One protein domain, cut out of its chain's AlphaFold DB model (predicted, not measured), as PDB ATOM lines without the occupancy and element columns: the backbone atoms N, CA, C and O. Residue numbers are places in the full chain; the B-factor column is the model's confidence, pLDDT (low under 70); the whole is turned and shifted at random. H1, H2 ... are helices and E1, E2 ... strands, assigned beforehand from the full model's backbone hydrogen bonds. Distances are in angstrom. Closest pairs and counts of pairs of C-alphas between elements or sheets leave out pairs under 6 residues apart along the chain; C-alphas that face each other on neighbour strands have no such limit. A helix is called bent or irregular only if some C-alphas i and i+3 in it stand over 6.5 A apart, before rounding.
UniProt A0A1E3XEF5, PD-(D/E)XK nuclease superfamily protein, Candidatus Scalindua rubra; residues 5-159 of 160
ATOM      1  N   ASP A   5      -8.648 171.634 376.031       95.19
ATOM      2  CA  ASP A   5      -8.981 171.675 377.457       95.19
ATOM      3  C   ASP A   5      -9.213 170.263 378.002       95.19
ATOM      4  O   ASP A   5      -8.699 169.910 379.069       95.19
ATOM      5  N   LEU A   6      -9.904 169.419 377.230       94.75
ATOM      6  CA  LEU A   6     -10.060 168.005 377.556       94.75
ATOM      7  C   LEU A   6      -8.706 167.283 377.595       94.75
ATOM      8  O   LEU A   6      -8.431 166.552 378.548       94.75
ATOM      9  N   MET A   7      -7.821 167.543 376.628       95.38
ATOM     10  CA  MET A   7      -6.463 166.989 376.662       95.38
ATOM     11  C   MET A   7      -5.666 167.446 377.881       95.38
ATOM     12  O   MET A   7      -4.992 166.634 378.510       95.38
ATOM     13  N   ASN A   8      -5.744 168.723 378.253       95.25
ATOM     14  CA  ASN A   8      -5.063 169.236 379.442       95.25
ATOM     15  C   ASN A   8      -5.587 168.577 380.723       95.25
ATOM     16  O   ASN A   8      -4.804 168.288 381.631       95.25
ATOM     17  N   LYS A   9      -6.888 168.274 380.781       95.75
ATOM     18  CA  LYS A   9      -7.466 167.485 381.871       95.75
ATOM     19  C   LYS A   9      -6.875 166.073 381.907       95.75
ATOM     20  O   LYS A   9      -6.474 165.630 382.979       95.75
ATOM     21  N   TRP A  10      -6.785 165.383 380.768       96.44
ATOM     22  CA  TRP A  10      -6.232 164.021 380.688       96.44
ATOM     23  C   TRP A  10      -4.731 163.937 380.956       96.44
ATOM     24  O   TRP A  10      -4.279 162.940 381.512       96.44
ATOM     25  N   ARG A  11      -3.968 164.983 380.633       95.56
ATOM     26  CA  ARG A  11      -2.540 165.102 380.974       95.56
ATOM     27  C   ARG A  11      -2.292 165.273 382.472       95.56
ATOM     28  O   ARG A  11      -1.171 165.089 382.938       95.56
ATOM     29  N   ASN A  12      -3.315 165.627 383.248       93.81
ATOM     30  CA  ASN A  12      -3.205 165.766 384.692       93.81
ATOM     31  C   ASN A  12      -3.732 164.513 385.400       93.81
ATOM     32  O   ASN A  12      -4.939 164.332 385.557       93.81
ATOM     33  N   TRP A  13      -2.822 163.695 385.927       87.62
ATOM     34  CA  TRP A  13      -3.160 162.458 386.640       87.62
ATOM     35  C   TRP A  13      -4.060 162.654 387.873       87.62
ATOM     36  O   TRP A  13      -4.681 161.700 388.325       87.62
ATOM     37  N   ARG A  14      -4.153 163.872 388.432       88.44
ATOM     38  CA  ARG A  14      -5.015 164.174 389.592       88.44
ATOM     39  C   ARG A  14      -6.471 164.453 389.221       88.44
ATOM     40  O   ARG A  14      -7.314 164.489 390.109       88.44
ATOM     41  N   THR A  15      -6.753 164.739 387.952       83.06
ATOM     42  CA  THR A  15      -8.076 165.202 387.487       83.06
ATOM     43  C   THR A  15      -8.533 164.542 386.187       83.06
ATOM     44  O   THR A  15      -9.595 164.890 385.669       83.06
ATOM     45  N   GLY A  16      -7.691 163.681 385.617       89.06
ATOM     46  CA  GLY A  16      -7.823 163.121 384.282       89.06
ATOM     47  C   GLY A  16      -8.663 161.856 384.240       89.06
ATOM     48  O   GLY A  16      -9.795 161.830 384.715       89.06
ATOM     49  N   LEU A  17      -8.114 160.832 383.593       96.44
ATOM     50  CA  LEU A  17      -8.770 159.545 383.421       96.44
ATOM     51  C   LEU A  17      -8.533 158.661 384.648       96.44
ATOM     52  O   LEU A  17      -7.403 158.548 385.130       96.44
ATOM     53  N   GLU A  18      -9.589 157.985 385.089       96.81
ATOM     54  CA  GLU A  18      -9.544 157.029 386.196       96.81
ATOM     55  C   GLU A  18     -10.265 155.717 385.869       96.81
ATOM     56  O   GLU A  18     -11.239 155.681 385.116       96.81
ATOM     57  N   TYR A  19      -9.794 154.630 386.468       97.50
ATOM     58  CA  TYR A  19     -10.459 153.336 386.506       97.50
ATOM     59  C   TYR A  19     -10.568 152.892 387.964       97.50
ATOM     60  O   TYR A  19      -9.558 152.733 388.647       97.50
ATOM     61  N   HIS A  20     -11.796 152.704 388.444       97.25
ATOM     62  CA  HIS A  20     -12.075 152.277 389.812       97.25
ATOM     63  C   HIS A  20     -12.563 150.826 389.818       97.25
ATOM     64  O   HIS A  20     -13.672 150.532 389.363       97.25
ATOM     65  N   ASP A  21     -11.756 149.933 390.392       97.12
ATOM     66  CA  ASP A  21     -12.189 148.583 390.744       97.12
ATOM     67  C   ASP A  21     -12.822 148.613 392.142       97.12
ATOM     68  O   ASP A  21     -12.139 148.739 393.161       97.12
ATOM     69  N   LYS A  22     -14.156 148.528 392.180       96.44
ATOM     70  CA  LYS A  22     -14.936 148.574 393.426       96.44
ATOM     71  C   LYS A  22     -14.779 147.318 394.279       96.44
ATOM     72  O   LYS A  22     -14.981 147.396 395.485       96.44
ATOM     73  N   GLU A  23     -14.476 146.171 393.672       96.44
ATOM     74  CA  GLU A  23     -14.268 144.926 394.420       96.44
ATOM     75  C   GLU A  23     -12.945 144.988 395.174       96.44
ATOM     76  O   GLU A  23     -12.848 144.567 396.326       96.44
ATOM     77  N   LEU A  24     -11.931 145.545 394.516       96.31
ATOM     78  CA  LEU A  24     -10.617 145.724 395.100       96.31
ATOM     79  C   LEU A  24     -10.486 146.992 395.935       96.31
ATOM     80  O   LEU A  24      -9.467 147.102 396.608       96.31
ATOM     81  N   ASP A  25     -11.455 147.913 395.922       97.19
ATOM     82  CA  ASP A  25     -11.374 149.238 396.557       97.19
ATOM     83  C   ASP A  25     -10.029 149.910 396.233       97.19
ATOM     84  O   ASP A  25      -9.151 150.093 397.087       97.19
ATOM     85  N   ALA A  26      -9.812 150.115 394.932       97.62
ATOM     86  CA  ALA A  26      -8.589 150.673 394.380       97.62
ATOM     87  C   ALA A  26      -8.866 151.451 393.089       97.62
ATOM     88  O   ALA A  26      -9.719 151.078 392.281       97.62
ATOM     89  N   VAL A  27      -8.092 152.516 392.878       97.12
ATOM     90  CA  VAL A  27      -8.211 153.397 391.713       97.12
ATOM     91  C   VAL A  27      -6.889 153.431 390.954       97.12
ATOM     92  O   VAL A  27      -5.842 153.718 391.534       97.12
ATOM     93  N   LEU A  28      -6.953 153.155 389.654       97.38
ATOM     94  CA  LEU A  28      -5.899 153.450 388.693       97.38
ATOM     95  C   LEU A  28      -6.172 154.824 388.081       97.38
ATOM     96  O   LEU A  28      -7.273 155.079 387.603       97.38
ATOM     97  N   PHE A  29      -5.167 155.686 388.047       96.75
ATOM     98  CA  PHE A  29      -5.215 156.968 387.347       96.75
ATOM     99  C   PHE A  29      -3.951 157.138 386.508       96.75
ATOM    100  O   PHE A  29      -2.911 156.544 386.804       96.75
ATOM    101  N   GLY A  30      -4.036 157.944 385.454       94.62
ATOM    102  CA  GLY A  30      -2.925 158.168 384.534       94.62
ATOM    103  C   GLY A  30      -2.946 159.560 383.919       94.62
ATOM    104  O   GLY A  30      -3.965 160.246 383.931       94.62
ATOM    105  N   ALA A  31      -1.795 159.962 383.387       96.62
ATOM    106  CA  ALA A  31      -1.631 161.167 382.586       96.62
ATOM    107  C   ALA A  31      -1.391 160.747 381.135       96.62
ATOM    108  O   ALA A  31      -0.344 160.186 380.839       96.62
ATOM    109  N   LEU A  32      -2.366 160.973 380.255       96.25
ATOM    110  CA  LEU A  32      -2.246 160.625 378.839       96.25
ATOM    111  C   LEU A  32      -1.532 161.751 378.080       96.25
ATOM    112  O   LEU A  32      -2.014 162.885 378.089       96.25
ATOM    113  N   ASP A  33      -0.425 161.437 377.409       96.31
ATOM    114  CA  ASP A  33       0.369 162.399 376.631       96.31
ATOM    115  C   ASP A  33      -0.440 163.029 375.489       96.31
ATOM    116  O   ASP A  33      -0.551 164.258 375.384       96.31
ATOM    117  N   ASP A  34      -1.022 162.194 374.628       96.88
ATOM    118  CA  ASP A  34      -1.857 162.615 373.509       96.88
ATOM    119  C   ASP A  34      -2.875 161.533 373.116       96.88
ATOM    120  O   ASP A  34      -2.827 160.384 373.563       96.88
ATOM    121  N   CYS A  35      -3.829 161.913 372.271       96.69
ATOM    122  CA  CYS A  35      -4.858 161.019 371.769       96.69
ATOM    123  C   CYS A  35      -5.162 161.339 370.306       96.69
ATOM    124  O   CYS A  35      -5.525 162.470 369.951       96.69
ATOM    125  N   LEU A  36      -5.063 160.317 369.457       95.88
ATOM    126  CA  LEU A  36      -5.622 160.385 368.115       95.88
ATOM    127  C   LEU A  36      -7.125 160.121 368.189       95.88
ATOM    128  O   LEU A  36      -7.591 159.340 369.023       95.88
ATOM    129  N   ILE A  37      -7.862 160.796 367.313       94.56
ATOM    130  CA  ILE A  37      -9.299 160.616 367.137       94.56
ATOM    131  C   ILE A  37      -9.517 160.172 365.697       94.56
ATOM    132  O   ILE A  37      -9.070 160.853 364.774       94.56
ATOM    133  N   GLU A  38     -10.186 159.041 365.525       92.06
ATOM    134  CA  GLU A  38     -10.534 158.489 364.220       92.06
ATOM    135  C   GLU A  38     -12.036 158.220 364.170       92.06
ATOM    136  O   GLU A  38     -12.569 157.523 365.031       92.06
ATOM    137  N   ASP A  39     -12.719 158.767 363.169       90.88
ATOM    138  CA  ASP A  39     -14.118 158.447 362.909       90.88
ATOM    139  C   ASP A  39     -14.192 157.282 361.920       90.88
ATOM    140  O   ASP A  39     -13.606 157.344 360.841       90.88
ATOM    141  N   ASP A  40     -14.938 156.236 362.267       82.31
ATOM    142  CA  ASP A  40     -15.280 155.140 361.368       82.31
ATOM    143  C   ASP A  40     -16.640 155.423 360.707       82.31
ATOM    144  O   ASP A  40     -17.693 155.227 361.335       82.31
ATOM    145  N   PRO A  41     -16.652 155.872 359.436       70.75
ATOM    146  CA  PRO A  41     -17.880 156.180 358.712       70.75
ATOM    147  C   PRO A  41     -18.659 154.924 358.293       70.75
ATOM    148  O   PRO A  41     -19.793 155.046 357.834       70.75
ATOM    149  N   SER A  42     -18.070 153.726 358.409       72.69
ATOM    150  CA  SER A  42     -18.704 152.456 358.032       72.69
ATOM    151  C   SER A  42     -19.562 151.854 359.150       72.69
ATOM    152  O   SER A  42     -20.490 151.090 358.877       72.69
ATOM    153  N   ALA A  43     -19.324 152.247 360.404       65.88
ATOM    154  CA  ALA A  43     -20.233 151.973 361.506       65.88
ATOM    155  C   ALA A  43     -21.462 152.887 361.368       65.88
ATOM    156  O   ALA A  43     -21.316 154.101 361.279       65.88
ATOM    157  N   GLY A  44     -22.676 152.325 361.353       62.19
ATOM    158  CA  GLY A  44     -23.937 152.987 360.956       62.19
ATOM    159  C   GLY A  44     -24.364 154.284 361.677       62.19
ATOM    160  O   GLY A  44     -25.451 154.782 361.397       62.19
ATOM    161  N   SER A  45     -23.545 154.845 362.571       62.03
ATOM    162  CA  SER A  45     -23.719 156.165 363.195       62.03
ATOM    163  C   SER A  45     -22.455 157.047 363.198       62.03
ATOM    164  O   SER A  45     -22.467 158.071 363.871       62.03
ATOM    165  N   GLY A  46     -21.376 156.673 362.498       74.62
ATOM    166  CA  GLY A  46     -20.069 157.333 362.611       74.62
ATOM    167  C   GLY A  46     -19.455 157.086 363.991       74.62
ATOM    168  O   GLY A  46     -19.655 157.869 364.916       74.62
ATOM    169  N   GLN A  47     -18.776 155.954 364.178       87.88
ATOM    170  CA  GLN A  47     -18.173 155.620 365.472       87.88
ATOM    171  C   GLN A  47     -16.827 156.333 365.620       87.88
ATOM    172  O   GLN A  47     -15.895 156.033 364.887       87.88
ATOM    173  N   THR A  48     -16.697 157.214 366.607       92.69
ATOM    174  CA  THR A  48     -15.410 157.829 366.957       92.69
ATOM    175  C   THR A  48     -14.598 156.911 367.871       92.69
ATOM    176  O   THR A  48     -15.116 156.441 368.889       92.69
ATOM    177  N   TYR A  49     -13.330 156.690 367.542       95.38
ATOM    178  CA  TYR A  49     -12.357 155.955 368.339       95.38
ATOM    179  C   TYR A  49     -11.267 156.875 368.886       95.38
ATOM    180  O   TYR A  49     -10.809 157.798 368.218       95.38
ATOM    181  N   TYR A  50     -10.835 156.572 370.106       97.00
ATOM    182  CA  TYR A  50      -9.798 157.272 370.850       97.00
ATOM    183  C   TYR A  50      -8.603 156.337 370.999       97.00
ATOM    184  O   TYR A  50      -8.714 155.252 371.578       97.00
ATOM    185  N   ILE A  51      -7.471 156.741 370.434       98.06
ATOM    186  CA  ILE A  51      -6.284 155.901 370.293       98.06
ATOM    187  C   ILE A  51      -5.147 156.567 371.074       98.06
ATOM    188  O   ILE A  51      -4.758 157.686 370.716       98.06
ATOM    189  N   PRO A  52      -4.601 155.921 372.124       98.38
ATOM    190  CA  PRO A  52      -3.480 156.477 372.869       98.38
ATOM    191  C   PRO A  52      -2.279 156.758 371.961       98.38
ATOM    192  O   PRO A  52      -1.908 155.924 371.127       98.38
ATOM    193  N   LEU A  53      -1.665 157.923 372.153       98.31
ATOM    194  CA  LEU A  53      -0.434 158.335 371.492       98.31
ATOM    195  C   LEU A  53       0.529 158.857 372.557       98.31
ATOM    196  O   LEU A  53       0.177 159.749 373.324       98.31
ATOM    197  N   ASP A  54       1.735 158.302 372.606       98.31
ATOM    198  CA  ASP A  54       2.714 158.644 373.639       98.31
ATOM    199  C   ASP A  54       4.093 158.919 373.022       98.31
ATOM    200  O   ASP A  54       4.546 158.220 372.104       98.31
ATOM    201  N   TYR A  55       4.744 159.989 373.480       97.81
ATOM    202  CA  TYR A  55       5.987 160.477 372.892       97.81
ATOM    203  C   TYR A  55       7.185 159.950 373.675       97.81
ATOM    204  O   TYR A  55       7.272 160.085 374.893       97.81
ATOM    205  N   LYS A  56       8.168 159.390 372.969       97.38
ATOM    206  CA  LYS A  56       9.365 158.810 373.584       97.38
ATOM    207  C   LYS A  56      10.625 159.443 373.023       97.38
ATOM    208  O   LYS A  56      10.849 159.443 371.819       97.38
ATOM    209  N   THR A  57      11.502 159.913 373.898       95.56
ATOM    210  CA  THR A  57      12.860 160.315 373.526       95.56
ATOM    211  C   THR A  57      13.836 159.179 373.823       95.56
ATOM    212  O   THR A  57      13.736 158.501 374.847       95.56
ATOM    213  N   ARG A  58      14.780 158.926 372.911       94.62
ATOM    214  CA  ARG A  58      15.852 157.933 373.094       94.62
ATOM    215  C   ARG A  58      17.179 158.465 372.576       94.62
ATOM    216  O   ARG A  58      17.211 159.324 371.704       94.62
ATOM    217  N   GLY A  59      18.277 157.894 373.069       95.31
ATOM    218  CA  GLY A  59      19.619 158.164 372.539       95.31
ATOM    219  C   GLY A  59      19.908 157.495 371.189       95.31
ATOM    220  O   GLY A  59      20.907 157.814 370.559       95.31
ATOM    221  N   SER A  60      19.056 156.568 370.741       95.12
ATOM    222  CA  SER A  60      19.193 155.853 369.469       95.12
ATOM    223  C   SER A  60      17.837 155.353 368.970       95.12
ATOM    224  O   SER A  60      16.862 155.299 369.733       95.12
ATOM    225  N   ALA A  61      17.791 154.912 367.710       95.56
ATOM    226  CA  ALA A  61      16.615 154.266 367.137       95.56
ATOM    227  C   ALA A  61      16.109 153.115 368.038       95.56
ATOM    228  O   ALA A  61      16.922 152.398 368.636       95.56
ATOM    229  N   PRO A  62      14.781 152.930 368.174       95.06
ATOM    230  CA  PRO A  62      14.224 151.786 368.889       95.06
ATOM    231  C   PRO A  62      14.509 150.491 368.124       95.06
ATOM    232  O   PRO A  62      14.290 150.431 366.905       95.06
ATOM    233  N   ASN A  63      14.960 149.464 368.849       96.06
ATOM    234  CA  ASN A  63      15.099 148.123 368.291       96.06
ATOM    235  C   ASN A  63      13.718 147.487 368.103       96.06
ATOM    236  O   ASN A  63      12.723 147.912 368.695       96.06
ATOM    237  N   GLU A  64      13.657 146.448 367.279       93.56
ATOM    238  CA  GLU A  64      12.460 145.621 367.164       93.56
ATOM    239  C   GLU A  64      12.122 144.977 368.520       93.56
ATOM    240  O   GLU A  64      13.010 144.504 369.230       93.56
ATOM    241  N   GLY A  65      10.846 145.012 368.913       94.56
ATOM    242  CA  GLY A  65      10.368 144.479 370.193       94.56
ATOM    243  C   GLY A  65      10.591 145.374 371.421       94.56
ATOM    244  O   GLY A  65      10.035 145.087 372.482       94.56
ATOM    245  N   ASP A  66      11.370 146.463 371.326       95.50
ATOM    246  CA  ASP A  66      11.588 147.377 372.463       95.50
ATOM    247  C   ASP A  66      10.263 148.001 372.938       95.50
ATOM    248  O   ASP A  66      10.047 148.182 374.137       95.50
ATOM    249  N   SER A  67       9.363 148.323 372.007       96.12
ATOM    250  CA  SER A  67       8.111 149.023 372.316       96.12
ATOM    251  C   SER A  67       7.184 148.175 373.184       96.12
ATOM    252  O   SER A  67       6.724 148.619 374.235       96.12
ATOM    253  N   GLU A  68       6.967 146.930 372.774       96.75
ATOM    254  CA  GLU A  68       6.176 145.930 373.481       96.75
ATOM    255  C   GLU A  68       6.835 145.587 374.818       96.75
ATOM    256  O   GLU A  68       6.181 145.512 375.855       96.75
ATOM    257  N   ARG A  69       8.160 145.434 374.829       96.62
ATOM    258  CA  ARG A  69       8.884 145.076 376.046       96.62
ATOM    259  C   ARG A  69       8.756 146.132 377.143       96.62
ATOM    260  O   ARG A  69       8.597 145.767 378.306       96.62
ATOM    261  N   TYR A  70       8.877 147.413 376.799       96.50
ATOM    262  CA  TYR A  70       9.000 148.476 377.801       96.50
ATOM    263  C   TYR A  70       7.711 149.264 378.039       96.50
ATOM    264  O   TYR A  70       7.520 149.771 379.143       96.50
ATOM    265  N   TYR A  71       6.823 149.367 377.049       98.06
ATOM    266  CA  TYR A  71       5.680 150.286 377.112       98.06
ATOM    267  C   TYR A  71       4.317 149.602 376.995       98.06
ATOM    268  O   TYR A  71       3.298 150.272 377.143       98.06
ATOM    269  N   GLN A  72       4.261 148.280 376.808       98.38
ATOM    270  CA  GLN A  72       2.992 147.560 376.654       98.38
ATOM    271  C   GLN A  72       2.019 147.808 377.810       98.38
ATOM    272  O   GLN A  72       0.869 148.165 377.575       98.38
ATOM    273  N   THR A  73       2.493 147.679 379.054       98.25
ATOM    274  CA  THR A  73       1.646 147.877 380.247       98.25
ATOM    275  C   THR A  73       1.104 149.305 380.316       98.25
ATOM    276  O   THR A  73      -0.055 149.508 380.664       98.25
ATOM    277  N   GLN A  74       1.923 150.297 379.948       98.31
ATOM    278  CA  GLN A  74       1.511 151.701 379.914       98.31
ATOM    279  C   GLN A  74       0.408 151.928 378.873       98.31
ATOM    280  O   GLN A  74      -0.622 152.521 379.187       98.31
ATOM    281  N   LEU A  75       0.598 151.432 377.650       98.56
ATOM    282  CA  LEU A  75      -0.361 151.616 376.560       98.56
ATOM    283  C   LEU A  75      -1.681 150.880 376.818       98.56
ATOM    284  O   LEU A  75      -2.752 151.440 376.589       98.56
ATOM    285  N   ASP A  76      -1.616 149.666 377.367       98.69
ATOM    286  CA  ASP A  76      -2.804 148.927 377.796       98.69
ATOM    287  C   ASP A  76      -3.578 149.678 378.880       98.69
ATOM    288  O   ASP A  76      -4.806 149.767 378.819       98.69
ATOM    289  N   ALA A  77      -2.864 150.244 379.862       98.50
ATOM    290  CA  ALA A  77      -3.465 151.036 380.925       98.50
ATOM    291  C   ALA A  77      -4.159 152.286 380.371       98.50
ATOM    292  O   ALA A  77      -5.276 152.582 380.786       98.50
ATOM    293  N   TYR A  78      -3.573 152.986 379.395       98.50
ATOM    294  CA  TYR A  78      -4.245 154.118 378.751       98.50
ATOM    295  C   TYR A  78      -5.509 153.706 377.997       98.50
ATOM    296  O   TYR A  78      -6.537 154.372 378.134       98.50
ATOM    297  N   SER A  79      -5.482 152.593 377.254       98.44
ATOM    298  CA  SER A  79      -6.693 152.065 376.616       98.44
ATOM    299  C   SER A  79      -7.769 151.705 377.650       98.44
ATOM    300  O   SER A  79      -8.939 152.029 377.448       98.44
ATOM    301  N   LEU A  80      -7.390 151.103 378.785       98.56
ATOM    302  CA  LEU A  80      -8.312 150.808 379.888       98.56
ATOM    303  C   LEU A  80      -8.909 152.077 380.498       98.56
ATOM    304  O   LEU A  80     -10.121 152.149 380.683       98.56
ATOM    305  N   LEU A  81      -8.080 153.079 380.774       98.31
ATOM    306  CA  LEU A  81      -8.499 154.357 381.342       98.31
ATOM    307  C   LEU A  81      -9.484 155.093 380.423       98.31
ATOM    308  O   LEU A  81     -10.531 155.545 380.884       98.31
ATOM    309  N   LEU A  82      -9.209 155.162 379.119       97.88
ATOM    310  CA  LEU A  82     -10.145 155.725 378.140       97.88
ATOM    311  C   LEU A  82     -11.467 154.941 378.114       97.88
ATOM    312  O   LEU A  82     -12.540 155.539 378.223       97.88
ATOM    313  N   SER A  83     -11.392 153.608 378.046       97.88
ATOM    314  CA  SER A  83     -12.568 152.731 378.024       97.88
ATOM    315  C   SER A  83     -13.449 152.899 379.268       97.88
ATOM    316  O   SER A  83     -14.667 153.052 379.153       97.88
ATOM    317  N   ALA A  84     -12.836 152.964 380.454       97.50
ATOM    318  CA  ALA A  84     -13.513 153.184 381.731       97.50
ATOM    319  C   ALA A  84     -14.236 154.539 381.803       97.50
ATOM    320  O   ALA A  84     -15.253 154.666 382.483       97.50
ATOM    321  N   ASN A  85     -13.753 155.532 381.055       97.19
ATOM    322  CA  ASN A  85     -14.336 156.869 380.964       97.19
ATOM    323  C   ASN A  85     -15.283 157.022 379.760       97.19
ATOM    324  O   ASN A  85     -15.560 158.132 379.321       97.19
ATOM    325  N   SER A  86     -15.839 155.911 379.262       96.31
ATOM    326  CA  SER A  86     -16.839 155.862 378.180       96.31
ATOM    327  C   SER A  86     -16.333 156.257 376.787       96.31
ATOM    328  O   SER A  86     -17.141 156.422 375.870       96.31
ATOM    329  N   TYR A  87     -15.017 156.338 376.585       95.81
ATOM    330  CA  TYR A  87     -14.425 156.523 375.261       95.81
ATOM    331  C   TYR A  87     -14.235 155.168 374.579       95.81
ATOM    332  O   TYR A  87     -13.704 154.224 375.163       95.81
ATOM    333  N   LYS A  88     -14.679 155.043 373.325       95.75
ATOM    334  CA  LYS A  88     -14.429 153.832 372.534       95.75
ATOM    335  C   LYS A  88     -12.983 153.839 372.068       95.75
ATOM    336  O   LYS A  88     -12.540 154.813 371.473       95.75
ATOM    337  N   THR A  89     -12.255 152.763 372.329       96.50
ATOM    338  CA  THR A  89     -10.859 152.615 371.912       96.50
ATOM    339  C   THR A  89     -10.740 151.568 370.816       96.50
ATOM    340  O   THR A  89     -11.579 150.670 370.709       96.50
ATOM    341  N   THR A  90      -9.681 151.659 370.021       95.56
ATOM    342  CA  THR A  90      -9.225 150.533 369.205       95.56
ATOM    343  C   THR A  90      -8.490 149.511 370.086       95.56
ATOM    344  O   THR A  90      -8.390 149.670 371.307       95.56
ATOM    345  N   ASN A  91      -7.978 148.448 369.465       96.62
ATOM    346  CA  ASN A  91      -7.107 147.455 370.090       96.62
ATOM    347  C   ASN A  91      -5.614 147.760 369.856       96.62
ATOM    348  O   ASN A  91      -4.795 146.846 369.835       96.62
ATOM    349  N   TYR A  92      -5.260 149.023 369.622       98.19
ATOM    350  CA  TYR A  92      -3.881 149.444 369.429       98.19
ATOM    351  C   TYR A  92      -3.653 150.874 369.921       98.19
ATOM    352  O   TYR A  92      -4.585 151.634 370.167       98.19
ATOM    353  N   ALA A  93      -2.384 151.229 370.058       98.56
ATOM    354  CA  ALA A  93      -1.891 152.549 370.401       98.56
ATOM    355  C   ALA A  93      -0.635 152.855 369.581       98.56
ATOM    356  O   ALA A  93      -0.082 151.975 368.911       98.56
ATOM    357  N   TYR A  94      -0.168 154.098 369.648       98.50
ATOM    358  CA  TYR A  94       1.041 154.525 368.960       98.50
ATOM    359  C   TYR A  94       2.074 155.099 369.920       98.50
ATOM    360  O   TYR A  94       1.762 155.847 370.844       98.50
ATOM    361  N   LEU A  95       3.332 154.793 369.629       98.56
ATOM    362  CA  LEU A  95       4.485 155.503 370.164       98.56
ATOM    363  C   LEU A  95       5.105 156.345 369.058       98.56
ATOM    364  O   LEU A  95       5.250 155.864 367.933       98.56
ATOM    365  N   VAL A  96       5.525 157.563 369.386       98.38
ATOM    366  CA  VAL A  96       6.324 158.412 368.492       98.38
ATOM    367  C   VAL A  96       7.687 158.622 369.124       98.38
ATOM    368  O   VAL A  96       7.826 159.309 370.134       98.38
ATOM    369  N   TYR A  97       8.698 157.999 368.528       98.19
ATOM    370  CA  TYR A  97      10.076 158.091 368.973       98.19
ATOM    371  C   TYR A  97      10.794 159.260 368.316       98.19
ATOM    372  O   TYR A  97      10.806 159.354 367.090       98.19
ATOM    373  N   TYR A  98      11.476 160.053 369.136       97.75
ATOM    374  CA  TYR A  98      12.479 161.031 368.734       97.75
ATOM    375  C   TYR A  98      13.856 160.554 369.198       97.75
ATOM    376  O   TYR A  98      14.049 160.247 370.378       97.75
ATOM    377  N   TYR A  99      14.820 160.484 368.286       96.94
ATOM    378  CA  TYR A  99      16.207 160.132 368.606       96.94
ATOM    379  C   TYR A  99      17.182 160.934 367.738       96.94
ATOM    380  O   TYR A  99      16.835 161.254 366.601       96.94
ATOM    381  N   PRO A 100      18.364 161.307 368.259       96.31
ATOM    382  CA  PRO A 100      19.270 162.206 367.558       96.31
ATOM    383  C   PRO A 100      19.767 161.578 366.251       96.31
ATOM    384  O   PRO A 100      20.157 160.410 366.217       96.31
ATOM    385  N   GLU A 101      19.727 162.364 365.181       96.00
ATOM    386  CA  GLU A 101      20.442 162.124 363.928       96.00
ATOM    387  C   GLU A 101      21.816 162.791 363.982       96.00
ATOM    388  O   GLU A 101      22.841 162.137 363.796       96.00
ATOM    389  N   GLU A 102      21.827 164.079 364.324       94.75
ATOM    390  CA  GLU A 102      23.020 164.916 364.384       94.75
ATOM    391  C   GLU A 102      22.910 165.918 365.544       94.75
ATOM    392  O   GLU A 102      21.825 166.398 365.879       94.75
ATOM    393  N   VAL A 103      24.051 166.246 366.155       92.31
ATOM    394  CA  VAL A 103      24.188 167.366 367.095       92.31
ATOM    395  C   VAL A 103      25.130 168.386 366.467       92.31
ATOM    396  O   VAL A 103      26.307 168.093 366.263       92.31
ATOM    397  N   LYS A 104      24.610 169.572 366.158       94.00
ATOM    398  CA  LYS A 104      25.353 170.664 365.519       94.00
ATOM    399  C   LYS A 104      26.216 171.427 366.523       94.00
ATOM    400  O   LYS A 104      26.005 171.358 367.734       94.00
ATOM    401  N   GLU A 105      27.184 172.188 366.007       88.62
ATOM    402  CA  GLU A 105      28.166 172.941 366.809       88.62
ATOM    403  C   GLU A 105      27.545 173.977 367.765       88.62
ATOM    404  O   GLU A 105      28.156 174.328 368.773       88.62
ATOM    405  N   ASP A 106      26.324 174.440 367.499       92.75
ATOM    406  CA  ASP A 106      25.571 175.389 368.329       92.75
ATOM    407  C   ASP A 106      24.637 174.718 369.354       92.75
ATOM    408  O   ASP A 106      23.872 175.394 370.044       92.75
ATOM    409  N   GLY A 107      24.707 173.389 369.487       88.81
ATOM    410  CA  GLY A 107      23.866 172.618 370.401       88.81
ATOM    411  C   GLY A 107      22.463 172.331 369.864       88.81
ATOM    412  O   GLY A 107      21.629 171.810 370.607       88.81
ATOM    413  N   ILE A 108      22.187 172.633 368.590       92.44
ATOM    414  CA  ILE A 108      20.958 172.195 367.926       92.44
ATOM    415  C   ILE A 108      21.041 170.690 367.662       92.44
ATOM    416  O   ILE A 108      21.990 170.201 367.051       92.44
ATOM    417  N   VAL A 109      20.018 169.959 368.100       93.19
ATOM    418  CA  VAL A 109      19.878 168.524 367.841       93.19
ATOM    419  C   VAL A 109      18.843 168.314 366.744       93.19
ATOM    420  O   VAL A 109      17.687 168.713 366.891       93.19
ATOM    421  N   GLU A 110      19.253 167.669 365.657       95.31
ATOM    422  CA  GLU A 110      18.339 167.157 364.642       95.31
ATOM    423  C   GLU A 110      17.862 165.768 365.054       95.31
ATOM    424  O   GLU A 110      18.656 164.922 365.469       95.31
ATOM    425  N   PHE A 111      16.552 165.542 364.983       97.00
ATOM    426  CA  PHE A 111      15.936 164.300 365.431       97.00
ATOM    427  C   PHE A 111      15.352 163.522 364.261       97.00
ATOM    428  O   PHE A 111      14.529 164.033 363.502       97.00
ATOM    429  N   ASN A 112      15.668 162.234 364.228       97.69
ATOM    430  CA  ASN A 112      14.861 161.255 363.528       97.69
ATOM    431  C   ASN A 112      13.530 161.045 364.261       97.69
ATOM    432  O   ASN A 112      13.481 161.041 365.496       97.69
ATOM    433  N   ILE A 113      12.471 160.781 363.492       97.69
ATOM    434  CA  ILE A 113      11.134 160.466 364.007       97.69
ATOM    435  C   ILE A 113      10.725 159.073 363.529       97.69
ATOM    436  O   ILE A 113      10.759 158.783 362.334       97.69
ATOM    437  N   LYS A 114      10.300 158.202 364.447       97.69
ATOM    438  CA  LYS A 114       9.760 156.875 364.113       97.69
ATOM    439  C   LYS A 114       8.478 156.613 364.889       97.69
ATOM    440  O   LYS A 114       8.498 156.616 366.114       97.69
ATOM    441  N   HIS A 115       7.384 156.340 364.186       96.69
ATOM    442  CA  HIS A 115       6.142 155.893 364.810       96.69
ATOM    443  C   HIS A 115       6.092 154.362 364.858       96.69
ATOM    444  O   HIS A 115       6.554 153.687 363.937       96.69
ATOM    445  N   VAL A 116       5.547 153.812 365.939       97.94
ATOM    446  CA  VAL A 116       5.360 152.368 366.123       97.94
ATOM    447  C   VAL A 116       3.945 152.128 366.620       97.94
ATOM    448  O   VAL A 116       3.527 152.742 367.599       97.94
ATOM    449  N   ARG A 117       3.216 151.240 365.944       97.94
ATOM    450  CA  ARG A 117       1.923 150.737 366.410       97.94
ATOM    451  C   ARG A 117       2.158 149.578 367.370       97.94
ATOM    452  O   ARG A 117       2.913 148.670 367.038       97.94
ATOM    453  N   VAL A 118       1.487 149.597 368.514       98.31
ATOM    454  CA  VAL A 118       1.525 148.527 369.516       98.31
ATOM    455  C   VAL A 118       0.097 148.087 369.800       98.31
ATOM    456  O   VAL A 118      -0.763 148.924 370.063       98.31
ATOM    457  N   GLU A 119      -0.172 146.785 369.747       98.44
ATOM    458  CA  GLU A 119      -1.501 146.256 370.061       98.44
ATOM    459  C   GLU A 119      -1.783 146.375 371.563       98.44
ATOM    460  O   GLU A 119      -0.953 146.011 372.398       98.44
ATOM    461  N   THR A 120      -2.968 146.861 371.916       98.50
ATOM    462  CA  THR A 120      -3.411 147.029 373.297       98.50
ATOM    463  C   THR A 120      -4.421 145.965 373.701       98.50
ATOM    464  O   THR A 120      -5.169 145.421 372.886       98.50
ATOM    465  N   ASN A 121      -4.432 145.630 374.989       98.38
ATOM    466  CA  ASN A 121      -5.322 144.622 375.547       98.38
ATOM    467  C   ASN A 121      -5.844 145.050 376.927       98.38
ATOM    468  O   ASN A 121      -5.102 145.097 377.910       98.38
ATOM    469  N   LEU A 122      -7.153 145.308 376.998       98.25
ATOM    470  CA  LEU A 122      -7.833 145.742 378.222       98.25
ATOM    471  C   LEU A 122      -7.794 144.681 379.330       98.25
ATOM    472  O   LEU A 122      -7.715 145.018 380.509       98.25
ATOM    473  N   GLU A 123      -7.848 143.397 378.981       98.12
ATOM    474  CA  GLU A 123      -7.781 142.302 379.951       98.12
ATOM    475  C   GLU A 123      -6.388 142.217 380.584       98.12
ATOM    476  O   GLU A 123      -6.269 142.079 381.799       98.12
ATOM    477  N   ARG A 124      -5.326 142.396 379.787       98.19
ATOM    478  CA  ARG A 124      -3.947 142.447 380.292       98.19
ATOM    479  C   ARG A 124      -3.733 143.631 381.239       98.19
ATOM    480  O   ARG A 124      -3.111 143.442 382.287       98.19
ATOM    481  N   ALA A 125      -4.291 144.804 380.920       98.12
ATOM    482  CA  ALA A 125      -4.293 145.959 381.824       98.12
ATOM    483  C   ALA A 125      -4.989 145.633 383.151       98.12
ATOM    484  O   ALA A 125      -4.411 145.830 384.220       98.12
ATOM    485  N   ASN A 126      -6.212 145.096 383.075       97.56
ATOM    486  CA  ASN A 126      -7.008 144.749 384.248       97.56
ATOM    487  C   ASN A 126      -6.289 143.724 385.126       97.56
ATOM    488  O   ASN A 126      -6.137 143.950 386.322       97.56
ATOM    489  N   ASN A 127      -5.788 142.631 384.552       98.25
ATOM    490  CA  ASN A 127      -5.081 141.598 385.308       98.25
ATOM    491  C   ASN A 127      -3.838 142.167 386.005       98.25
ATOM    492  O   ASN A 127      -3.668 141.967 387.206       98.25
ATOM    493  N   THR A 128      -3.041 142.970 385.292       98.25
ATOM    494  CA  THR A 128      -1.853 143.620 385.869       98.25
ATOM    495  C   THR A 128      -2.220 144.557 387.019       98.25
ATOM    496  O   THR A 128      -1.558 144.553 388.057       98.25
ATOM    497  N   PHE A 129      -3.293 145.340 386.876       98.31
ATOM    498  CA  PHE A 129      -3.778 146.215 387.940       98.31
ATOM    499  C   PHE A 129      -4.226 145.421 389.174       98.31
ATOM    500  O   PHE A 129      -3.821 145.746 390.291       98.31
ATOM    501  N   ARG A 130      -5.002 144.347 388.990       97.88
ATOM    502  CA  ARG A 130      -5.467 143.493 390.096       97.88
ATOM    503  C   ARG A 130      -4.294 142.844 390.833       97.88
ATOM    504  O   ARG A 130      -4.272 142.850 392.065       97.88
ATOM    505  N   ASP A 131      -3.300 142.352 390.096       97.81
ATOM    506  CA  ASP A 131      -2.081 141.778 390.667       97.81
ATOM    507  C   ASP A 131      -1.277 142.822 391.453       97.81
ATOM    508  O   ASP A 131      -0.845 142.553 392.576       97.81
ATOM    509  N   ALA A 132      -1.142 144.040 390.916       97.56
ATOM    510  CA  ALA A 132      -0.469 145.144 391.597       97.56
ATOM    511  C   ALA A 132      -1.184 145.543 392.898       97.56
ATOM    512  O   ALA A 132      -0.539 145.693 393.935       97.56
ATOM    513  N   VAL A 133      -2.516 145.661 392.886       97.94
ATOM    514  CA  VAL A 133      -3.300 145.983 394.091       97.94
ATOM    515  C   VAL A 133      -3.173 144.881 395.140       97.94
ATOM    516  O   VAL A 133      -2.972 145.172 396.321       97.94
ATOM    517  N   LYS A 134      -3.243 143.612 394.725       96.88
ATOM    518  CA  LYS A 134      -3.058 142.471 395.627       96.88
ATOM    519  C   LYS A 134      -1.668 142.475 396.260       96.88
ATOM    520  O   LYS A 134      -1.560 142.231 397.460       96.88
ATOM    521  N   LEU A 135      -0.629 142.769 395.477       96.12
ATOM    522  CA  LEU A 135       0.739 142.898 395.976       96.12
ATOM    523  C   LEU A 135       0.852 144.034 397.000       96.12
ATOM    524  O   LEU A 135       1.394 143.823 398.080       96.12
ATOM    525  N   LEU A 136       0.295 145.209 396.696       96.38
ATOM    526  CA  LEU A 136       0.341 146.387 397.570       96.38
ATOM    527  C   LEU A 136      -0.410 146.200 398.894       96.38
ATOM    528  O   LEU A 136      -0.003 146.753 399.912       96.38
ATOM    529  N   LYS A 137      -1.508 145.437 398.890       95.50
ATOM    530  CA  LYS A 137      -2.281 145.106 400.099       95.50
ATOM    531  C   LYS A 137      -1.717 143.896 400.860       95.50
ATOM    532  O   LYS A 137      -2.198 143.582 401.948       95.50
ATOM    533  N   GLY A 138      -0.743 143.200 400.279       94.94
ATOM    534  CA  GLY A 138      -0.109 142.019 400.850       94.94
ATOM    535  C   GLY A 138       1.090 142.338 401.750       94.94
ATOM    536  O   GLY A 138       1.450 143.499 401.950       94.94
ATOM    537  N   PRO A 139       1.734 141.299 402.309       95.12
ATOM    538  CA  PRO A 139       3.026 141.460 402.961       95.12
ATOM    539  C   PRO A 139       4.093 141.887 401.945       95.12
ATOM    540  O   PRO A 139       4.032 141.521 400.770       95.12
ATOM    541  N   ILE A 140       5.103 142.618 402.420       89.62
ATOM    542  CA  ILE A 140       6.265 142.998 401.610       89.62
ATOM    543  C   ILE A 140       6.928 141.716 401.066       89.62
ATOM    544  O   ILE A 140       7.214 140.816 401.862       89.62
ATOM    545  N   PRO A 141       7.166 141.605 399.744       88.31
ATOM    546  CA  PRO A 141       7.775 140.416 399.158       88.31
ATOM    547  C   PRO A 141       9.242 140.268 399.575       88.31
ATOM    548  O   PRO A 141       9.909 141.237 399.945       88.31
ATOM    549  N   GLU A 142       9.767 139.046 399.467       85.19
ATOM    550  CA  GLU A 142      11.195 138.811 399.664       85.19
ATOM    551  C   GLU A 142      12.028 139.584 398.636       85.19
ATOM    552  O   GLU A 142      11.657 139.735 397.468       85.19
ATOM    553  N   ARG A 143      13.188 140.069 399.081       82.25
ATOM    554  CA  ARG A 143      14.140 140.749 398.204       82.25
ATOM    555  C   ARG A 143      14.637 139.796 397.120       82.25
ATOM    556  O   ARG A 143      14.987 138.650 397.398       82.25
ATOM    557  N   TYR A 144      14.765 140.306 395.901       81.81
ATOM    558  CA  TYR A 144      15.435 139.562 394.845       81.81
ATOM    559  C   TYR A 144      16.952 139.680 395.010       81.81
ATOM    560  O   TYR A 144      17.489 140.788 395.021       81.81
ATOM    561  N   SER A 145      17.648 138.550 395.144       78.75
ATOM    562  CA  SER A 145      19.053 138.504 395.582       78.75
ATOM    563  C   SER A 145      20.051 139.168 394.630       78.75
ATOM    564  O   SER A 145      21.162 139.471 395.045       78.75
ATOM    565  N   SER A 146      19.684 139.378 393.366       82.88
ATOM    566  CA  SER A 146      20.554 139.985 392.352       82.88
ATOM    567  C   SER A 146      20.037 141.328 391.826       82.88
ATOM    568  O   SER A 146      20.491 141.781 390.779       82.88
ATOM    569  N   CYS A 147      19.047 141.939 392.483       81.94
ATOM    570  CA  CYS A 147      18.528 143.244 392.078       81.94
ATOM    571  C   CYS A 147      19.284 144.360 392.808       81.94
ATOM    572  O   CYS A 147      19.173 144.474 394.028       81.94
ATOM    573  N   GLU A 148      19.996 145.216 392.064       80.81
ATOM    574  CA  GLU A 148      20.786 146.320 392.640       80.81
ATOM    575  C   GLU A 148      19.935 147.263 393.504       80.81
ATOM    576  O   GLU A 148      20.381 147.737 394.544       80.81
ATOM    577  N   TYR A 149      18.671 147.481 393.127       80.94
ATOM    578  CA  TYR A 149      17.754 148.343 393.873       80.94
ATOM    579  C   TYR A 149      17.270 147.683 395.162       80.94
ATOM    580  O   TYR A 149      17.155 148.345 396.192       80.94
ATOM    581  N   CYS A 150      17.013 146.372 395.131       77.56
ATOM    582  CA  CYS A 150      16.616 145.629 396.326       77.56
ATOM    583  C   CYS A 150      17.773 145.495 397.325       77.56
ATOM    584  O   CYS A 150      17.531 145.447 398.531       77.56
ATOM    585  N   CYS A 151      19.013 145.445 396.832       78.19
ATOM    586  CA  CYS A 151      20.218 145.327 397.649       78.19
ATOM    587  C   CYS A 151      20.827 146.684 398.034       78.19
ATOM    588  O   CYS A 151      21.714 146.727 398.878       78.19
ATOM    589  N   PHE A 152      20.314 147.800 397.507       74.19
ATOM    590  CA  PHE A 152      20.916 149.128 397.660       74.19
ATOM    591  C   PHE A 152      21.245 149.518 399.112       74.19
ATOM    592  O   PHE A 152      22.318 150.051 399.386       74.19
ATOM    593  N   ILE A 153      20.338 149.248 400.059       69.06
ATOM    594  CA  ILE A 153      20.557 149.570 401.478       69.06
ATOM    595  C   ILE A 153      21.582 148.617 402.109       69.06
ATOM    596  O   ILE A 153      22.466 149.078 402.828       69.06
ATOM    597  N   SER A 154      21.505 147.309 401.838       67.69
ATOM    598  CA  SER A 154      22.469 146.342 402.382       67.69
ATOM    599  C   SER A 154      23.873 146.544 401.825       67.69
ATOM    600  O   SER A 154      24.839 146.455 402.576       67.69
ATOM    601  N   ASP A 155      23.981 146.883 400.542       66.44
ATOM    602  CA  ASP A 155      25.258 147.104 399.867       66.44
ATOM    603  C   ASP A 155      25.927 148.387 400.365       66.44
ATOM    604  O   ASP A 155      27.149 148.448 400.441       66.44
ATOM    605  N   ARG A 156      25.149 149.401 400.774       63.38
ATOM    606  CA  ARG A 156      25.688 150.614 401.409       63.38
ATOM    607  C   ARG A 156      26.086 150.428 402.871       63.38
ATOM    608  O   ARG A 156      27.040 151.066 403.300       63.38
ATOM    609  N   LEU A 157      25.379 149.588 403.626       61.59
ATOM    610  CA  LEU A 157      25.692 149.314 405.036       61.59
ATOM    611  C   LEU A 157      26.889 148.361 405.219       61.59
ATOM    612  O   LEU A 157      27.403 148.249 406.323       61.59
ATOM    613  N   GLY A 158      27.350 147.693 404.157       56.91
ATOM    614  CA  GLY A 158      28.569 146.873 404.160       56.91
ATOM    615  C   GLY A 158      29.884 147.652 403.991       56.91
ATOM    616  O   GLY A 158      30.929 147.022 403.848       56.91
ATOM    617  N   PHE A 159      29.837 148.990 403.969       51.88
ATOM    618  CA  PHE A 159      31.005 149.881 403.879       51.88
ATOM    619  C   PHE A 159      31.367 150.559 405.222       51.88
ATOM    620  O   PHE A 159      31.998 151.618 405.209       51.88
TER     621      PHE A 159
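What this domain is: This is residues 5 to 159 of the 160 residues of the protein "PD-(D/E)XK nuclease superfamily protein" of Candidatus Scalindua rubra (UniProt A0A1E3XEF5). A kinked helix, H2, forms the core; a curled four-stranded sheet covers one side of it, while the small hairpin E1-E2 and the helix H3 pack on it elsewhere. The sheet is made of two long hairpins, E3-E4 and E5-E6, joined by parallel E4 and E5, and a tail with H4 reaches away from this body, residues 144 to 149 and 152 to 159 standing free. The printed part has 155 residues, with four named helices and six named strands in the order H1 E1 E2 E3 E4 H2 E5 E6 H3 H4, of mixed class; the larger sheet is mixed, in the order E3 E4 E5 E6. The whole is loose, with a radius of gyration of the C-alphas of 19.5 A, and flat, spanning 67 by 57 by 30 A.

Where its parts are: Find C-alpha 5 at (-8.981, 171.675, 377.457), where H1, residues 5 to 10, begins. Next come E1, residues 17 to 21, E2, residues 26 to 30, and E3, residues 34 to 40. E4, residues 47 to 57, runs 32.4 A. H2, residues 66 to 84, begins at C-alpha 66 (11.588, 147.377, 372.463) and spans 27.4 A. E5, residues 92 to 103, runs 33.4 A, and E6, residues 109 to 119, runs 30.9 A. H3, residues 122 to 137, spans 22.6 A, and H4, residues 148 to 157, ends at C-alpha 157 (25.692, 149.314, 405.036).

How they stand to each other: Begin at H2, which has a kink of 53 degrees near residue 73 and is irregular, C-alphas 70 and 73 being 7.8 A apart; H4 is irregular too, with 7.6 A from C-alpha 150 to 153. H2 is on the strongly twisted sheet at a height over the sheet of 8.3 A, over E4 and E6 and only just over E5, where 3 of its C-alphas fall. It runs slantwise to the strands, at 33 degrees to E4 on the local plane. E4, H2 and E5 form a strand-helix-strand unit, two parallel neighbour strands with a helix between, its crossover right-handed; look for N 96 and O 54, 3.0 A apart. E4 is staggered, pairing with E3 over residues 47 to 53 and with E5 over 53 to 57. In the antiparallel hairpins, N 36 and O 51 are 2.9 A apart, N 95 and O 116 2.9 A, and N 19 and O 28 2.8 A, each within hydrogen-bond range. With residues 73 to 80 alone H2 touches residues 122 to 128 of H3, about perpendicular at 88 degrees; their closest C-alphas are those of Asp 76 and Ala 125, 5.2 A apart. The closest C-alphas of E1 and H2, those of Leu 17 and Leu 81, are 5.6 A apart. H1 only grazes the larger sheet, with residues 7 to 10. H3 and H4 are apart. Each O i to N i+4 pair is within range in H1 and H3, 12 of 15 in H2 and 4 of 6 in H4.

The domain as a whole: The C-alphas farthest apart, those of Gly 44 and Phe 159, are 69.8 A from each other. The printed part has no cut, and no link between named elements is long. Mean pLDDT of the printed part is 92.2; look for values under 70 at residues 43 to 45 and 153 to 159.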